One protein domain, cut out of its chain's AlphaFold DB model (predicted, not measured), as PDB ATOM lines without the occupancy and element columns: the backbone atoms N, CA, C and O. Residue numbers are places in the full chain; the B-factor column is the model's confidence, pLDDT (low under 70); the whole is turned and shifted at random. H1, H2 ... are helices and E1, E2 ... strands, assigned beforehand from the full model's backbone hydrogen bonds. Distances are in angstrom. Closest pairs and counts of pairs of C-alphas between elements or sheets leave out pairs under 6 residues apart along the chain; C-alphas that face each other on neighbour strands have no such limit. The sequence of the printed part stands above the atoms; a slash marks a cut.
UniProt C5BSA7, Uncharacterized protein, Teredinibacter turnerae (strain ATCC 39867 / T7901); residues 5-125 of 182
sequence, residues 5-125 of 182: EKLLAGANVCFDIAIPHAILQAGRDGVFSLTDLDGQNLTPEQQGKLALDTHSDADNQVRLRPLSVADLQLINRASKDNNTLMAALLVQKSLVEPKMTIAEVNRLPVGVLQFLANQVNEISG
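AT A GLANCE: This is residues 5 to 125 of the 182 residues of an uncharacterized protein of Teredinibacter turnerae (strain ATCC 39867 / T7901) (UniProt C5BSA7). A group of helices, with H6 in the middle touching H5, H7 and H8, has a small three-stranded sheet at one side, grazed by H8 and H6. From this body a long loop, residues 26 to 56 with H3 in it, reaches far out, folds back and makes the length of the domain. The printed part has 121 residues, with eight named helices and three named strands in the order H1 E1 H2 H3 H4 E2 H5 H6 E3 H7 H8; the class is mostly helix, and the sheet, E1 - E2 - E3, is antiparallel. The whole is loose, with a radius of gyration of the C-alphas of 18.4 A, and only just elongated, with spans of 58 by 34 by 19 A.

HOW THE PARTS SIT: In the sheet, inner strand E2, residues 61 to 64, is antiparallel to edge strand E1, residues 15 to 18, at 149 degrees, with N 15 and O 64 2.8 A apart, within hydrogen-bond range. On its other side E2 is antiparallel to edge strand E3, residues 95 to 97, at 130 degrees, with N 63 and O 97 at 2.8 A. H8, residues 110 to 123, only grazes the sheet with residues 116 to 123. H6, residues 83 to 94, touches H8 at a steep tilt of 57 degrees, the same way; their closest C-alphas, of Val 91 and Ala 117, are 5.6 A apart. H5, residues 69 to 79, forms a helical hairpin with H6, opposite ways at 36 degrees, only just steep; the C-alphas of Ser 79 and Met 86 come closest, at 5.1 A. H6 touches H7, residues 102 to 105, with residues 88 to 92 alone, closest at the C-alphas of Ala 88 and Val 105, 5.9 A. H8 touches H2, residues 21 to 25, with residues 111 to 112 alone, closest at the C-alphas of Ile 23 and Gly 111, 5.8 A. H4, residues 57 to 60, only grazes the sheet, while H1, residues 5 to 8, and H3, residues 44 to 50, touch no helix. In H2, H5, H6 and H8 every O i to N i+4 pair is within hydrogen-bond range; H3 has 1 of 3, and 2 of 4 O i to N i+3 pairs; H1, H4 and H7 are too short for an i+4 pair.

IN THESE COORDINATES: H1 begins at C-alpha 5, (-2.427, 27.155, 49.555). First to last C-alpha, H8 measures 20.0 A, H6 16.5 A, H5 15.4 A and H3 10.3 A. E2 measures 9.8 A and E1 9.7 A. H8 ends at C-alpha 123, (-0.849, 36.631, 42.705).

THE WHOLE: The C-alphas of Leu 8 and Asp 38, the two farthest apart, lie 60.3 A from each other. The printed part has no cut. The link from H2 to H3, 18 residues, is long, and residues 48 to 54, of which 48 to 50 belong to H3, stand free. The mean pLDDT of the printed part is 79.1, with residues 7 to 9 and 25 to 59 under 70.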
ATOM      1  N   GLU A   5      -1.260  27.568  50.337       70.44
ATOM      2  CA  GLU A   5      -2.427  27.155  49.555       70.44
ATOM      3  C   GLU A   5      -2.441  27.800  48.158       70.44
ATOM      4  O   GLU A   5      -2.583  27.105  47.152       70.44
ATOM      5  N   LYS A   6      -2.200  29.115  48.077       70.94
ATOM      6  CA  LYS A   6      -2.134  29.835  46.795       70.94
ATOM      7  C   LYS A   6      -0.968  29.368  45.928       70.94
ATOM      8  O   LYS A   6      -1.110  29.312  44.711       70.94
ATOM      9  N   LEU A   7       0.163  29.020  46.542       69.38
ATOM     10  CA  LEU A   7       1.334  28.498  45.833       69.38
ATOM     11  C   LEU A   7       1.105  27.080  45.289       69.38
ATOM     12  O   LEU A   7       1.515  26.775  44.170       69.38
ATOM     13  N   LEU A   8       0.441  26.217  46.061       66.75
ATOM     14  CA  LEU A   8       0.191  24.821  45.690       66.75
ATOM     15  C   LEU A   8      -0.878  24.679  44.606       66.75
ATOM     16  O   LEU A   8      -0.793  23.783  43.768       66.75
ATOM     17  N   ALA A   9      -1.864  25.569  44.604       67.31
ATOM     18  CA  ALA A   9      -2.983  25.505  43.678       67.31
ATOM     19  C   ALA A   9      -2.624  25.957  42.240       67.31
ATOM     20  O   ALA A   9      -3.385  25.717  41.299       67.31
ATOM     21  N   GLY A  10      -1.435  26.537  42.043       70.94
ATOM     22  CA  GLY A  10      -0.821  26.736  40.730       70.94
ATOM     23  C   GLY A  10      -1.519  27.760  39.824       70.94
ATOM     24  O   GLY A  10      -2.379  28.536  40.236       70.94
ATOM     25  N   ALA A  11      -1.138  27.770  38.543       71.88
ATOM     26  CA  ALA A  11      -1.537  28.808  37.578       71.88
ATOM     27  C   ALA A  11      -3.014  28.758  37.122       71.88
ATOM     28  O   ALA A  11      -3.437  29.600  36.328       71.88
ATOM     29  N   ASN A  12      -3.786  27.778  37.600       73.19
ATOM     30  CA  ASN A  12      -5.194  27.592  37.237       73.19
ATOM     31  C   ASN A  12      -6.167  28.216  38.247       73.19
ATOM     32  O   ASN A  12      -7.365  28.281  37.970       73.19
ATOM     33  N   VAL A  13      -5.680  28.682  39.402       83.25
ATOM     34  CA  VAL A  13      -6.533  29.381  40.368       83.25
ATOM     35  C   VAL A  13      -6.961  30.725  39.821       83.25
ATOM     36  O   VAL A  13      -6.167  31.459  39.238       83.25
ATOM     37  N   CYS A  14      -8.225  31.049  40.057       88.19
ATOM     38  CA  CYS A  14      -8.792  32.348  39.760       88.19
ATOM     39  C   CYS A  14      -9.019  33.127  41.057       88.19
ATOM     40  O   CYS A  14      -9.512  32.581  42.041       88.19
ATOM     41  N   PHE A  15      -8.671  34.407  41.034       88.81
ATOM     42  CA  PHE A  15      -8.864  35.356  42.119       88.81
ATOM     43  C   PHE A  15      -9.802  36.451  41.645       88.81
ATOM     44  O   PHE A  15      -9.537  37.092  40.626       88.81
ATOM     45  N   ASP A  16     -10.865  36.683  42.403       92.12
ATOM     46  CA  ASP A  16     -11.765  37.795  42.151       92.12
ATOM     47  C   ASP A  16     -11.210  39.051  42.846       92.12
ATOM     48  O   ASP A  16     -11.021  39.091  44.063       92.12
ATOM     49  N   ILE A  17     -10.894  40.073  42.054       91.88
ATOM     50  CA  ILE A  17     -10.248  41.313  42.482       91.88
ATOM     51  C   ILE A  17     -11.216  42.472  42.269       91.88
ATOM     52  O   ILE A  17     -11.580  42.781  41.135       91.88
ATOM     53  N   ALA A  18     -11.600  43.135  43.358       91.44
ATOM     54  CA  ALA A  18     -12.361  44.377  43.295       91.44
ATOM     55  C   ALA A  18     -11.439  45.541  42.900       91.44
ATOM     56  O   ALA A  18     -10.380  45.738  43.503       91.44
ATOM     57  N   ILE A  19     -11.839  46.315  41.893       88.88
ATOM     58  CA  ILE A  19     -11.161  47.539  41.471       88.88
ATOM     59  C   ILE A  19     -11.720  48.693  42.311       88.88
ATOM     60  O   ILE A  19     -12.910  48.997  42.213       88.88
ATOM     61  N   PRO A  20     -10.889  49.378  43.118       86.12
ATOM     62  CA  PRO A  20     -11.354  50.494  43.929       86.12
ATOM     63  C   PRO A  20     -11.964  51.619  43.081       86.12
ATOM     64  O   PRO A  20     -11.348  52.086  42.120       86.12
ATOM     65  N   HIS A  21     -13.127  52.131  43.498       79.25
ATOM     66  CA  HIS A  21     -13.840  53.218  42.812       79.25
ATOM     67  C   HIS A  21     -12.977  54.462  42.553       79.25
ATOM     68  O   HIS A  21     -13.094  55.080  41.496       79.25
ATOM     69  N   ALA A  22     -12.068  54.797  43.472       79.50
ATOM     70  CA  ALA A  22     -11.145  55.922  43.313       79.50
ATOM     71  C   ALA A  22     -10.263  55.789  42.055       79.50
ATOM     72  O   ALA A  22      -9.981  56.778  41.383       79.50
ATOM     73  N   ILE A  23      -9.872  54.563  41.694       81.62
ATOM     74  CA  ILE A  23      -9.033  54.288  40.521       81.62
ATOM     75  C   ILE A  23      -9.852  54.390  39.226       81.62
ATOM     76  O   ILE A  23      -9.343  54.846  38.204       81.62
ATOM     77  N   LEU A  24     -11.136  54.019  39.276       76.88
ATOM     78  CA  LEU A  24     -12.066  54.146  38.149       76.88
ATOM     79  C   LEU A  24     -12.426  55.610  37.852       76.88
ATOM     80  O   LEU A  24     -12.650  55.970  36.696       76.88
ATOM     81  N   GLN A  25     -12.478  56.456  38.884       66.88
ATOM     82  CA  GLN A  25     -12.833  57.872  38.762       66.88
ATOM     83  C   GLN A  25     -11.650  58.774  38.397       66.88
ATOM     84  O   GLN A  25     -11.862  59.767  37.714       66.88
ATOM     85  N   ALA A  26     -10.411  58.403  38.736       60.62
ATOM     86  CA  ALA A  26      -9.214  59.209  38.447       60.62
ATOM     87  C   ALA A  26      -8.945  59.462  36.943       60.62
ATOM     88  O   ALA A  26      -8.120  60.297  36.590       60.62
ATOM     89  N   GLY A  27      -9.618  58.742  36.034       51.88
ATOM     90  CA  GLY A  27      -9.599  59.012  34.587       51.88
ATOM     91  C   GLY A  27     -10.816  59.792  34.064       51.88
ATOM     92  O   GLY A  27     -10.885  60.070  32.870       51.88
ATOM     93  N   ARG A  28     -11.791  60.101  34.930       53.88
ATOM     94  CA  ARG A  28     -13.074  60.753  34.615       53.88
ATOM     95  C   ARG A  28     -13.139  62.220  35.055       53.88
ATOM     96  O   ARG A  28     -14.209  62.806  34.950       53.88
ATOM     97  N   ASP A  29     -12.023  62.838  35.446       47.59
ATOM     98  CA  ASP A  29     -11.927  64.255  35.861       47.59
ATOM     99  C   ASP A  29     -12.208  65.284  34.732       47.59
ATOM    100  O   ASP A  29     -11.777  66.435  34.777       47.59
ATOM    101  N   GLY A  30     -12.979  64.910  33.709       46.34
ATOM    102  CA  GLY A  30     -13.791  65.851  32.953       46.34
ATOM    103  C   GLY A  30     -15.083  66.095  33.726       46.34
ATOM    104  O   GLY A  30     -16.000  65.287  33.637       46.34
ATOM    105  N   VAL A  31     -15.118  67.187  34.496       44.03
ATOM    106  CA  VAL A  31     -16.269  67.762  35.217       44.03
ATOM    107  C   VAL A  31     -17.617  67.322  34.620       44.03
ATOM    108  O   VAL A  31     -18.113  67.924  33.669       44.03
ATOM    109  N   PHE A  32     -18.229  66.274  35.179       47.28
ATOM    110  CA  PHE A  32     -19.611  65.924  34.864       47.28
ATOM    111  C   PHE A  32     -20.511  66.833  35.694       47.28
ATOM    112  O   PHE A  32     -20.895  66.518  36.818       47.28
ATOM    113  N   SER A  33     -20.801  68.008  35.143       48.84
ATOM    114  CA  SER A  33     -21.864  68.845  35.674       48.84
ATOM    115  C   SER A  33     -23.181  68.186  35.289       48.84
ATOM    116  O   SER A  33     -23.562  68.185  34.120       48.84
ATOM    117  N   LEU A  34     -23.839  67.543  36.251       51.31
ATOM    118  CA  LEU A  34     -25.186  67.033  36.039       51.31
ATOM    119  C   LEU A  34     -26.102  68.247  35.887       51.31
ATOM    120  O   LEU A  34     -26.296  69.002  36.843       51.31
ATOM    121  N   THR A  35     -26.611  68.452  34.677       51.62
ATOM    122  CA  THR A  35     -27.625  69.459  34.377       51.62
ATOM    123  C   THR A  35     -29.008  68.818  34.375       51.62
ATOM    124  O   THR A  35     -29.157  67.677  33.936       51.62
ATOM    125  N   ASP A  36     -30.023  69.530  34.854       63.19
ATOM    126  CA  ASP A  36     -31.417  69.121  34.680       63.19
ATOM    127  C   ASP A  36     -31.859  69.188  33.201       63.19
ATOM    128  O   ASP A  36     -31.090  69.553  32.306       63.19
ATOM    129  N   LEU A  37     -33.113  68.803  32.930       62.34
ATOM    130  CA  LEU A  37     -33.715  68.850  31.585       62.34
ATOM    131  C   LEU A  37     -33.759  70.276  31.006       62.34
ATOM    132  O   LEU A  37     -33.870  70.434  29.792       62.34
ATOM    133  N   ASP A  38     -33.617  71.283  31.868       69.75
ATOM    134  CA  ASP A  38     -33.599  72.704  31.541       69.75
ATOM    135  C   ASP A  38     -32.163  73.267  31.450       69.75
ATOM    136  O   ASP A  38     -31.968  74.470  31.262       69.75
ATOM    137  N   GLY A  39     -31.137  72.409  31.535       61.53
ATOM    138  CA  GLY A  39     -29.727  72.770  31.376       61.53
ATOM    139  C   GLY A  39     -29.079  73.435  32.597       61.53
ATOM    140  O   GLY A  39     -27.986  73.987  32.468       61.53
ATOM    141  N   GLN A  40     -29.708  73.403  33.773       68.25
ATOM    142  CA  GLN A  40     -29.189  74.014  35.001       68.25
ATOM    143  C   GLN A  40     -28.440  72.998  35.862       68.25
ATOM    144  O   GLN A  40     -28.883  71.867  36.042       68.25
ATOM    145  N   ASN A  41     -27.302  73.407  36.430       61.59
ATOM    146  CA  ASN A  41     -26.502  72.553  37.309       61.59
ATOM    147  C   ASN A  41     -27.295  72.152  38.556       61.59
ATOM    148  O   ASN A  41     -27.732  73.013  39.322       61.59
ATOM    149  N   LEU A  42     -27.422  70.844  38.784       59.41
ATOM    150  CA  LEU A  42     -28.086  70.298  39.963       59.41
ATOM    151  C   LEU A  42     -27.381  70.767  41.240       59.41
ATOM    152  O   LEU A  42     -26.151  70.782  41.316       59.41
ATOM    153  N   THR A  43     -28.161  71.117  42.260       62.28
ATOM    154  CA  THR A  43     -27.630  71.554  43.560       62.28
ATOM    155  C   THR A  43     -26.937  70.402  44.312       62.28
ATOM    156  O   THR A  43     -27.279  69.236  44.092       62.28
ATOM    157  N   PRO A  44     -25.999  70.680  45.242       55.62
ATOM    158  CA  PRO A  44     -25.279  69.645  46.001       55.62
ATOM    159  C   PRO A  44     -26.199  68.671  46.761       55.62
ATOM    160  O   PRO A  44     -25.889  67.489  46.894       55.62
ATOM    161  N   GLU A  45     -27.364  69.141  47.218       56.69
ATOM    162  CA  GLU A  45     -28.372  68.318  47.902       56.69
ATOM    163  C   GLU A  45     -29.100  67.357  46.946       56.69
ATOM    164  O   GLU A  45     -29.434  66.233  47.322       56.69
ATOM    165  N   GLN A  46     -29.309  67.768  45.689       56.25
ATOM    166  CA  GLN A  46     -29.874  66.920  44.634       56.25
ATOM    167  C   GLN A  46     -28.841  65.904  44.126       56.25
ATOM    168  O   GLN A  46     -29.185  64.745  43.903       56.25
ATOM    169  N   GLN A  47     -27.569  66.305  44.029       53.94
ATOM    170  CA  GLN A  47     -26.447  65.425  43.675       53.94
ATOM    171  C   GLN A  47     -26.244  64.310  44.719       53.94
ATOM    172  O   GLN A  47     -26.045  63.151  44.357       53.94
ATOM    173  N   GLY A  48     -26.383  64.625  46.013       46.66
ATOM    174  CA  GLY A  48     -26.252  63.647  47.100       46.66
ATOM    175  C   GLY A  48     -27.353  62.579  47.143       46.66
ATOM    176  O   GLY A  48     -27.132  61.498  47.685       46.66
ATOM    177  N   LYS A  49     -28.527  62.840  46.549       48.50
ATOM    178  CA  LYS A  49     -29.674  61.912  46.550       48.50
ATOM    179  C   LYS A  49     -29.694  60.940  45.362       48.50
ATOM    180  O   LYS A  49     -30.382  59.929  45.440       48.50
ATOM    181  N   LEU A  50     -28.926  61.226  44.305       48.84
ATOM    182  CA  LEU A  50     -28.692  60.346  43.146       48.84
ATOM    183  C   LEU A  50     -27.418  59.492  43.291       48.84
ATOM    184  O   LEU A  50     -27.274  58.477  42.622       48.84
ATOM    185  N   ALA A  51     -26.502  59.860  44.193       46.38
ATOM    186  CA  ALA A  51     -25.263  59.119  44.449       46.38
ATOM    187  C   ALA A  51     -25.452  57.823  45.270       46.38
ATOM    188  O   ALA A  51     -24.478  57.121  45.534       46.38
ATOM    189  N   LEU A  52     -26.688  57.500  45.680       44.03
ATOM    190  CA  LEU A  52     -27.021  56.253  46.381       44.03
ATOM    191  C   LEU A  52     -27.340  55.080  45.441       44.03
ATOM    192  O   LEU A  52     -27.696  53.999  45.921       44.03
ATOM    193  N   ASP A  53     -27.169  55.261  44.127       44.06
ATOM    194  CA  ASP A  53     -27.111  54.156  43.175       44.06
ATOM    195  C   ASP A  53     -25.811  53.389  43.413       44.06
ATOM    196  O   ASP A  53     -24.763  53.607  42.804       44.06
ATOM    197  N   THR A  54     -25.921  52.508  44.398       44.91
ATOM    198  CA  THR A  54     -24.964  51.501  44.818       44.91
ATOM    199  C   THR A  54     -24.523  50.744  43.570       44.91
ATOM    200  O   THR A  54     -25.203  49.822  43.121       44.91
ATOM    201  N   HIS A  55     -23.403  51.156  42.973       47.28
ATOM    202  CA  HIS A  55     -22.691  50.334  42.006       47.28
ATOM    203  C   HIS A  55     -22.203  49.143  42.821       47.28
ATOM    204  O   HIS A  55     -21.217  49.246  43.544       47.28
ATOM    205  N   SER A  56     -23.001  48.076  42.820       45.97
ATOM    206  CA  SER A  56     -22.722  46.840  43.541       45.97
ATOM    207  C   SER A  56     -21.272  46.440  43.266       45.97
ATOM    208  O   SER A  56     -20.868  46.438  42.104       45.97
ATOM    209  N   ASP A  57     -20.511  46.081  44.302       49.53
ATOM    210  CA  ASP A  57     -19.105  45.651  44.208       49.53
ATOM    211  C   ASP A  57     -18.853  44.598  43.103       49.53
ATOM    212  O   ASP A  57     -17.737  44.478  42.602       49.53
ATOM    213  N   ALA A  58     -19.897  43.875  42.674       50.72
ATOM    214  CA  ALA A  58     -19.852  42.939  41.552       50.72
ATOM    215  C   ALA A  58     -19.567  43.582  40.175       50.72
ATOM    216  O   ALA A  58     -19.024  42.903  39.311       50.72
ATOM    217  N   ASP A  59     -19.902  44.859  39.950       66.94
ATOM    218  CA  ASP A  59     -19.722  45.525  38.642       66.94
ATOM    219  C   ASP A  59     -18.285  46.047  38.439       66.94
ATOM    220  O   ASP A  59     -17.854  46.332  37.325       66.94
ATOM    221  N   ASN A  60     -17.499  46.115  39.521       83.69
ATOM    222  CA  ASN A  60     -16.104  46.568  39.510       83.69
ATOM    223  C   ASN A  60     -15.125  45.434  39.815       83.69
ATOM    224  O   ASN A  60     -14.027  45.673  40.316       83.69
ATOM    225  N   GLN A  61     -15.521  44.196  39.541       89.81
ATOM    226  CA  GLN A  61     -14.722  43.018  39.831       89.81
ATOM    227  C   GLN A  61     -14.105  42.444  38.556       89.81
ATOM    228  O   GLN A  61     -14.734  42.387  37.501       89.81
ATOM    229  N   VAL A  62     -12.860  41.988  38.661       93.94
ATOM    230  CA  VAL A  62     -12.189  41.220  37.612       93.94
ATOM    231  C   VAL A  62     -11.687  39.904  38.168       93.94
ATOM    232  O   VAL A  62     -11.267  39.821  39.319       93.94
ATOM    233  N   ARG A  63     -11.678  38.875  37.331       95.06
ATOM    234  CA  ARG A  63     -11.121  37.570  37.659       95.06
ATOM    235  C   ARG A  63      -9.746  37.427  37.032       95.06
ATOM    236  O   ARG A  63      -9.615  37.466  35.808       95.06
ATOM    237  N   LEU A  64      -8.732  37.227  37.865       94.75
ATOM    238  CA  LEU A  64      -7.339  37.073  37.452       94.75
ATOM    239  C   LEU A  64      -6.814  35.686  37.804       94.75
ATOM    240  O   LEU A  64      -7.150  35.141  38.850       94.75
ATOM    241  N   ARG A  65      -5.930  35.142  36.972       94.12
ATOM    242  CA  ARG A  65      -5.148  33.937  37.285       94.12
ATOM    243  C   ARG A  65      -3.653  34.253  37.383       94.12
ATOM    244  O   ARG A  65      -3.184  35.132  36.655       94.12
ATOM    245  N   PRO A  66      -2.872  33.536  38.205       92.88
ATOM    246  CA  PRO A  66      -1.421  33.672  38.211       92.88
ATOM    247  C   PRO A  66      -0.808  33.402  36.833       92.88
ATOM    248  O   PRO A  66      -1.295  32.572  36.056       92.88
ATOM    249  N   LEU A  67       0.289  34.091  36.539       92.19
ATOM    250  CA  LEU A  67       1.095  33.835  35.354       92.19
ATOM    251  C   LEU A  67       2.038  32.660  35.596       92.19
ATOM    252  O   LEU A  67       2.657  32.535  36.651       92.19
ATOM    253  N   SER A  68       2.179  31.809  34.584       91.06
ATOM    254  CA  SER A  68       3.204  30.766  34.587       91.06
ATOM    255  C   SER A  68       4.570  31.324  34.169       91.06
ATOM    256  O   SER A  68       4.664  32.361  33.513       91.06
ATOM    257  N   VAL A  69       5.648  30.587  34.457       90.12
ATOM    258  CA  VAL A  69       7.000  30.931  33.968       90.12
ATOM    259  C   VAL A  69       7.034  31.028  32.436       90.12
ATOM    260  O   VAL A  69       7.664  31.928  31.886       90.12
ATOM    261  N   ALA A  70       6.315  30.139  31.742       89.19
ATOM    262  CA  ALA A  70       6.208  30.168  30.285       89.19
ATOM    263  C   ALA A  70       5.501  31.440  29.785       89.19
ATOM    264  O   ALA A  70       5.938  32.041  28.802       89.19
ATOM    265  N   ASP A  71       4.448  31.883  30.486       94.25
ATOM    266  CA  ASP A  71       3.763  33.141  30.180       94.25
ATOM    267  C   ASP A  71       4.731  34.326  30.311       94.25
ATOM    268  O   ASP A  71       4.830  35.140  29.394       94.25
ATOM    269  N   LEU A  72       5.503  34.389  31.401       92.12
ATOM    270  CA  LEU A  72       6.467  35.468  31.642       92.12
ATOM    271  C   LEU A  72       7.577  35.518  30.586       92.12
ATOM    272  O   LEU A  72       7.922  36.594  30.100       92.12
ATOM    273  N   GLN A  73       8.108  34.364  30.180       92.44
ATOM    274  CA  GLN A  73       9.108  34.290  29.111       92.44
ATOM    275  C   GLN A  73       8.556  34.799  27.774       92.44
ATOM    276  O   GLN A  73       9.236  35.546  27.063       92.44
ATOM    277  N   LEU A  74       7.320  34.422  27.435       94.19
ATOM    278  CA  LEU A  74       6.660  34.877  26.214       94.19
ATOM    279  C   LEU A  74       6.432  36.394  26.238       94.19
ATOM    280  O   LEU A  74       6.702  37.070  25.246       94.19
ATOM    281  N   ILE A  75       5.976  36.926  27.375       93.88
ATOM    282  CA  ILE A  75       5.709  38.354  27.569       93.88
ATOM    283  C   ILE A  75       6.997  39.170  27.446       93.88
ATOM    284  O   ILE A  75       7.025  40.116  26.660       93.88
ATOM    285  N   ASN A  76       8.072  38.772  28.133       91.44
ATOM    286  CA  ASN A  76       9.373  39.450  28.054       91.44
ATOM    287  C   ASN A  76       9.913  39.494  26.620       91.44
ATOM    288  O   ASN A  76      10.432  40.511  26.162       91.44
ATOM    289  N   ARG A  77       9.745  38.403  25.864       92.69
ATOM    290  CA  ARG A  77      10.154  38.360  24.456       92.69
ATOM    291  C   ARG A  77       9.300  39.271  23.568       92.69
ATOM    292  O   ARG A  77       9.813  39.832  22.600       92.69
ATOM    293  N   ALA A  78       8.005  39.379  23.853       92.19
ATOM    294  CA  ALA A  78       7.066  40.168  23.064       92.19
ATOM    295  C   ALA A  78       7.152  41.676  23.356       92.19
ATOM    296  O   ALA A  78       6.943  42.475  22.443       92.19
ATOM    297  N   SER A  79       7.469  42.067  24.595       90.56
ATOM    298  CA  SER A  79       7.473  43.470  25.024       90.56
ATOM    299  C   SER A  79       8.674  44.267  24.513       90.56
ATOM    300  O   SER A  79       8.535  45.476  24.338       90.56
ATOM    301  N   LYS A  80       9.819  43.622  24.227       90.19
ATOM    302  CA  LYS A  80      11.059  44.280  23.751       90.19
ATOM    303  C   LYS A  80      11.402  45.541  24.567       90.19
ATOM    304  O   LYS A  80      11.594  46.612  23.994       90.19
ATOM    305  N   ASP A  81      11.380  45.421  25.893       82.06
ATOM    306  CA  ASP A  81      11.658  46.499  26.859       82.06
ATOM    307  C   ASP A  81      10.637  47.657  26.890       82.06
ATOM    308  O   ASP A  81      10.839  48.666  27.565       82.06
ATOM    309  N   ASN A  82       9.493  47.532  26.207       91.12
ATOM    310  CA  ASN A  82       8.394  48.483  26.348       91.12
ATOM    311  C   ASN A  82       7.575  48.168  27.611       91.12
ATOM    312  O   ASN A  82       6.734  47.265  27.608       91.12
ATOM    313  N   ASN A  83       7.790  48.951  28.672       88.00
ATOM    314  CA  ASN A  83       7.114  48.775  29.962       88.00
ATOM    315  C   ASN A  83       5.584  48.846  29.873       88.00
ATOM    316  O   ASN A  83       4.899  48.060  30.525       88.00
ATOM    317  N   THR A  84       5.031  49.745  29.057       88.88
ATOM    318  CA  THR A  84       3.575  49.874  28.897       88.88
ATOM    319  C   THR A  84       2.986  48.640  28.217       88.88
ATOM    320  O   THR A  84       1.989  48.087  28.679       88.88
ATOM    321  N   LEU A  85       3.633  48.158  27.153       92.25
ATOM    322  CA  LEU A  85       3.227  46.934  26.464       92.25
ATOM    323  C   LEU A  85       3.385  45.705  27.367       92.25
ATOM    324  O   LEU A  85       2.522  44.832  27.362       92.25
ATOM    325  N   MET A  86       4.454  45.645  28.161       93.44
ATOM    326  CA  MET A  86       4.659  44.592  29.152       93.44
ATOM    327  C   MET A  86       3.507  44.556  30.161       93.44
ATOM    328  O   MET A  86       2.908  43.500  30.343       93.44
ATOM    329  N   ALA A  87       3.136  45.699  30.749       93.00
ATOM    330  CA  ALA A  87       2.010  45.790  31.678       93.00
ATOM    331  C   ALA A  87       0.690  45.342  31.028       93.00
ATOM    332  O   ALA A  87      -0.047  44.541  31.604       93.00
ATOM    333  N   ALA A  88       0.423  45.783  29.794       94.88
ATOM    334  CA  ALA A  88      -0.764  45.374  29.051       94.88
ATOM    335  C   ALA A  88      -0.794  43.861  28.768       94.88
ATOM    336  O   ALA A  88      -1.844  43.234  28.889       94.88
ATOM    337  N   LEU A  89       0.347  43.257  28.427       95.88
ATOM    338  CA  LEU A  89       0.460  41.817  28.190       95.88
ATOM    339  C   LEU A  89       0.320  40.996  29.482       95.88
ATOM    340  O   LEU A  89      -0.340  39.960  29.456       95.88
ATOM    341  N   LEU A  90       0.889  41.458  30.602       95.31
ATOM    342  CA  LEU A  90       0.720  40.834  31.922       95.31
ATOM    343  C   LEU A  90      -0.765  40.765  32.298       95.31
ATOM    344  O   LEU A  90      -1.281  39.688  32.601       95.31
ATOM    345  N   VAL A  91      -1.457  41.905  32.212       96.56
ATOM    346  CA  VAL A  91      -2.885  41.998  32.534       96.56
ATOM    347  C   VAL A  91      -3.712  41.158  31.567       96.56
ATOM    348  O   VAL A  91      -4.480  40.314  32.013       96.56
ATOM    349  N   GLN A  92      -3.517  41.306  30.254       96.69
ATOM    350  CA  GLN A  92      -4.281  40.556  29.252       96.69
ATOM    351  C   GLN A  92      -4.140  39.040  29.416       96.69
ATOM    352  O   GLN A  92      -5.113  38.306  29.255       96.69
ATOM    353  N   LYS A  93      -2.935  38.559  29.730       95.56
ATOM    354  CA  LYS A  93      -2.672  37.126  29.855       95.56
ATOM    355  C   LYS A  93      -3.252  36.535  31.140       95.56
ATOM    356  O   LYS A  93      -3.612  35.354  31.148       95.56
ATOM    357  N   SER A  94      -3.308  37.333  32.204       95.44
ATOM    358  CA  SER A  94      -3.835  36.955  33.518       95.44
ATOM    359  C   SER A  94      -5.359  37.105  33.620       95.44
ATOM    360  O   SER A  94      -5.990  36.390  34.394       95.44
ATOM    361  N   LEU A  95      -5.969  37.988  32.830       96.06
ATOM    362  CA  LEU A  95      -7.400  38.273  32.891       96.06
ATOM    363  C   LEU A  95      -8.243  37.110  32.344       96.06
ATOM    364  O   LEU A  95      -8.141  36.728  31.178       96.06
ATOM    365  N   VAL A  96      -9.091  36.550  33.206       95.25
ATOM    366  CA  VAL A  96     -10.027  35.462  32.891       95.25
ATOM    367  C   VAL A  96     -11.392  36.039  32.530       95.25
ATOM    368  O   VAL A  96     -11.946  35.699  31.484       95.25
ATOM    369  N   GLU A  97     -11.898  36.944  33.369       93.25
ATOM    370  CA  GLU A  97     -13.168  37.649  33.184       93.25
ATOM    371  C   GLU A  97     -13.024  39.116  33.637       93.25
ATOM    372  O   GLU A  97     -12.455  39.359  34.701       93.25
ATOM    373  N   PRO A  98     -13.523  40.099  32.867       92.31
ATOM    374  CA  PRO A  98     -14.015  39.972  31.494       92.31
ATOM    375  C   PRO A  98     -12.868  39.670  30.516       92.31
ATOM    376  O   PRO A  98     -11.761  40.173  30.666       92.31
ATOM    377  N   LYS A  99     -13.116  38.872  29.473       91.44
ATOM    378  CA  LYS A  99     -12.093  38.638  28.442       91.44
ATOM    379  C   LYS A  99     -11.856  39.922  27.650       91.44
ATOM    380  O   LYS A  99     -12.787  40.437  27.041       91.44
ATOM    381  N   MET A 100     -10.611  40.390  27.625       93.19
ATOM    382  CA  MET A 100     -10.201  41.586  26.886       93.19
ATOM    383  C   MET A 100      -9.077  41.272  25.899       93.19
ATOM    384  O   MET A 100      -8.181  40.461  26.147       93.19
ATOM    385  N   THR A 101      -9.106  41.956  24.767       95.06
ATOM    386  CA  THR A 101      -8.003  42.035  23.814       95.06
ATOM    387  C   THR A 101      -6.910  42.970  24.328       95.06
ATOM    388  O   THR A 101      -7.143  43.849  25.157       95.06
ATOM    389  N   ILE A 102      -5.700  42.847  23.780       93.62
ATOM    390  CA  ILE A 102      -4.585  43.752  24.107       93.62
ATOM    391  C   ILE A 102      -4.956  45.218  23.814       93.62
ATOM    392  O   ILE A 102      -4.552  46.120  24.543       93.62
ATOM    393  N   ALA A 103      -5.736  45.476  22.759       92.81
ATOM    394  CA  ALA A 103      -6.180  46.826  22.416       92.81
ATOM    395  C   ALA A 103      -7.147  47.404  23.462       92.81
ATOM    396  O   ALA A 103      -7.049  48.583  23.788       92.81
ATOM    397  N   GLU A 104      -8.051  46.588  24.007       93.25
ATOM    398  CA  GLU A 104      -8.962  46.999  25.081       93.25
ATOM    399  C   GLU A 104      -8.214  47.238  26.392       93.25
ATOM    400  O   GLU A 104      -8.440  48.259  27.033       93.25
ATOM    401  N   VAL A 105      -7.251  46.377  26.739       94.19
ATOM    402  CA  VAL A 105      -6.401  46.577  27.925       94.19
ATOM    403  C   VAL A 105      -5.598  47.878  27.823       94.19
ATOM    404  O   VAL A 105      -5.513  48.625  28.791       94.19
ATOM    405  N   ASN A 106      -5.071  48.210  26.641       91.44
ATOM    406  CA  ASN A 106      -4.367  49.479  26.415       91.44
ATOM    407  C   ASN A 106      -5.276  50.720  26.476       91.44
ATOM    408  O   ASN A 106      -4.768  51.833  26.575       91.44
ATOM    409  N   ARG A 107      -6.602  50.555  26.394       91.19
ATOM    410  CA  ARG A 107      -7.574  51.648  26.568       91.19
ATOM    411  C   ARG A 107      -7.980  51.849  28.026       91.19
ATOM    412  O   ARG A 107      -8.701  52.804  28.311       91.19
ATOM    413  N   LEU A 108      -7.553  50.972  28.938       90.75
ATOM    414  CA  LEU A 108      -7.828  51.144  30.359       90.75
ATOM    415  C   LEU A 108      -7.154  52.421  30.880       90.75
ATOM    416  O   LEU A 108      -6.041  52.746  30.455       90.75
ATOM    417  N   PRO A 109      -7.783  53.130  31.836       90.81
ATOM    418  CA  PRO A 109      -7.117  54.214  32.540       90.81
ATOM    419  C   PRO A 109      -5.787  53.733  33.123       90.81
ATOM    420  O   PRO A 109      -5.710  52.636  33.680       90.81
ATOM    421  N   VAL A 110      -4.748  54.566  33.039       88.06
ATOM    422  CA  VAL A 110      -3.387  54.204  33.478       88.06
ATOM    423  C   VAL A 110      -3.352  53.681  34.919       88.06
ATOM    424  O   VAL A 110      -2.661  52.706  35.204       88.06
ATOM    425  N   GLY A 111      -4.158  54.268  35.811       89.94
ATOM    426  CA  GLY A 111      -4.284  53.821  37.198       89.94
ATOM    427  C   GLY A 111      -4.860  52.409  37.320       89.94
ATOM    428  O   GLY A 111      -4.359  51.618  38.114       89.94
ATOM    429  N   VAL A 112      -5.860  52.064  36.499       92.31
ATOM    430  CA  VAL A 112      -6.447  50.714  36.457       92.31
ATOM    431  C   VAL A 112      -5.428  49.721  35.910       92.31
ATOM    432  O   VAL A 112      -5.214  48.677  36.516       92.31
ATOM    433  N   LEU A 113      -4.759  50.054  34.803       93.56
ATOM    434  CA  LEU A 113      -3.742  49.187  34.209       93.56
ATOM    435  C   LEU A 113      -2.609  48.891  35.205       93.56
ATOM    436  O   LEU A 113      -2.231  47.733  35.374       93.56
ATOM    437  N   GLN A 114      -2.108  49.917  35.899       92.31
ATOM    438  CA  GLN A 114      -1.052  49.765  36.901       92.31
ATOM    439  C   GLN A 114      -1.525  48.967  38.119       92.31
ATOM    440  O   GLN A 114      -0.798  48.101  38.604       92.31
ATOM    441  N   PHE A 115      -2.741  49.236  38.601       93.94
ATOM    442  CA  PHE A 115      -3.345  48.480  39.693       93.94
ATOM    443  C   PHE A 115      -3.442  46.996  39.340       93.94
ATOM    444  O   PHE A 115      -2.950  46.154  40.087       93.94
ATOM    445  N   LEU A 116      -4.005  46.671  38.175       95.06
ATOM    446  CA  LEU A 116      -4.142  45.291  37.729       95.06
ATOM    447  C   LEU A 116      -2.780  44.627  37.526       95.06
ATOM    448  O   LEU A 116      -2.595  43.512  37.997       95.06
ATOM    449  N   ALA A 117      -1.807  45.299  36.908       94.31
ATOM    450  CA  ALA A 117      -0.460  44.752  36.746       94.31
ATOM    451  C   ALA A 117       0.200  44.428  38.100       94.31
ATOM    452  O   ALA A 117       0.809  43.369  38.248       94.31
ATOM    453  N   ASN A 118       0.023  45.290  39.106       93.75
ATOM    454  CA  ASN A 118       0.496  45.021  40.463       93.75
ATOM    455  C   ASN A 118      -0.205  43.795  41.058       93.75
ATOM    456  O   ASN A 118       0.468  42.896  41.549       93.75
ATOM    457  N   GLN A 119      -1.533  43.706  40.943       93.75
ATOM    458  CA  GLN A 119      -2.286  42.544  41.422       93.75
ATOM    459  C   GLN A 119      -1.832  41.248  40.741       93.75
ATOM    460  O   GLN A 119      -1.680  40.233  41.416       93.75
ATOM    461  N   VAL A 120      -1.554  41.283  39.432       94.50
ATOM    462  CA  VAL A 120      -0.989  40.148  38.683       94.50
ATOM    463  C   VAL A 120       0.374  39.740  39.242       94.50
ATOM    464  O   VAL A 120       0.609  38.549  39.443       94.50
ATOM    465  N   ASN A 121       1.261  40.697  39.524       92.19
ATOM    466  CA  ASN A 121       2.575  40.409  40.102       92.19
ATOM    467  C   ASN A 121       2.466  39.770  41.493       92.19
ATOM    468  O   ASN A 121       3.174  38.802  41.771       92.19
ATOM    469  N   GLU A 122       1.547  40.259  42.328       89.62
ATOM    470  CA  GLU A 122       1.286  39.707  43.661       89.62
ATOM    471  C   GLU A 122       0.770  38.263  43.593       89.62
ATOM    472  O   GLU A 122       1.340  37.372  44.222       89.62
ATOM    473  N   ILE A 123      -0.278  37.989  42.801       89.62
ATOM    474  CA  ILE A 123      -0.849  36.631  42.705       89.62
ATOM    475  C   ILE A 123       0.081  35.647  41.988       89.62
ATOM    476  O   ILE A 123      -0.029  34.442  42.199       89.62
ATOM    477  N   SER A 124       0.991  36.147  41.147       89.94
ATOM    478  CA  SER A 124       1.997  35.332  40.453       89.94
ATOM    479  C   SER A 124       3.267  35.122  41.282       89.94
ATOM    480  O   SER A 124       4.164  34.414  40.836       89.94
ATOM    481  N   GLY A 125       3.369  35.739  42.467       86.25
ATOM    482  CA  GLY A 125       4.542  35.636  43.336       86.25
ATOM    483  C   GLY A 125       5.794  36.341  42.800       86.25
ATOM    484  O   GLY A 125       6.891  36.050  43.261       86.25
TER     485      GLY A 125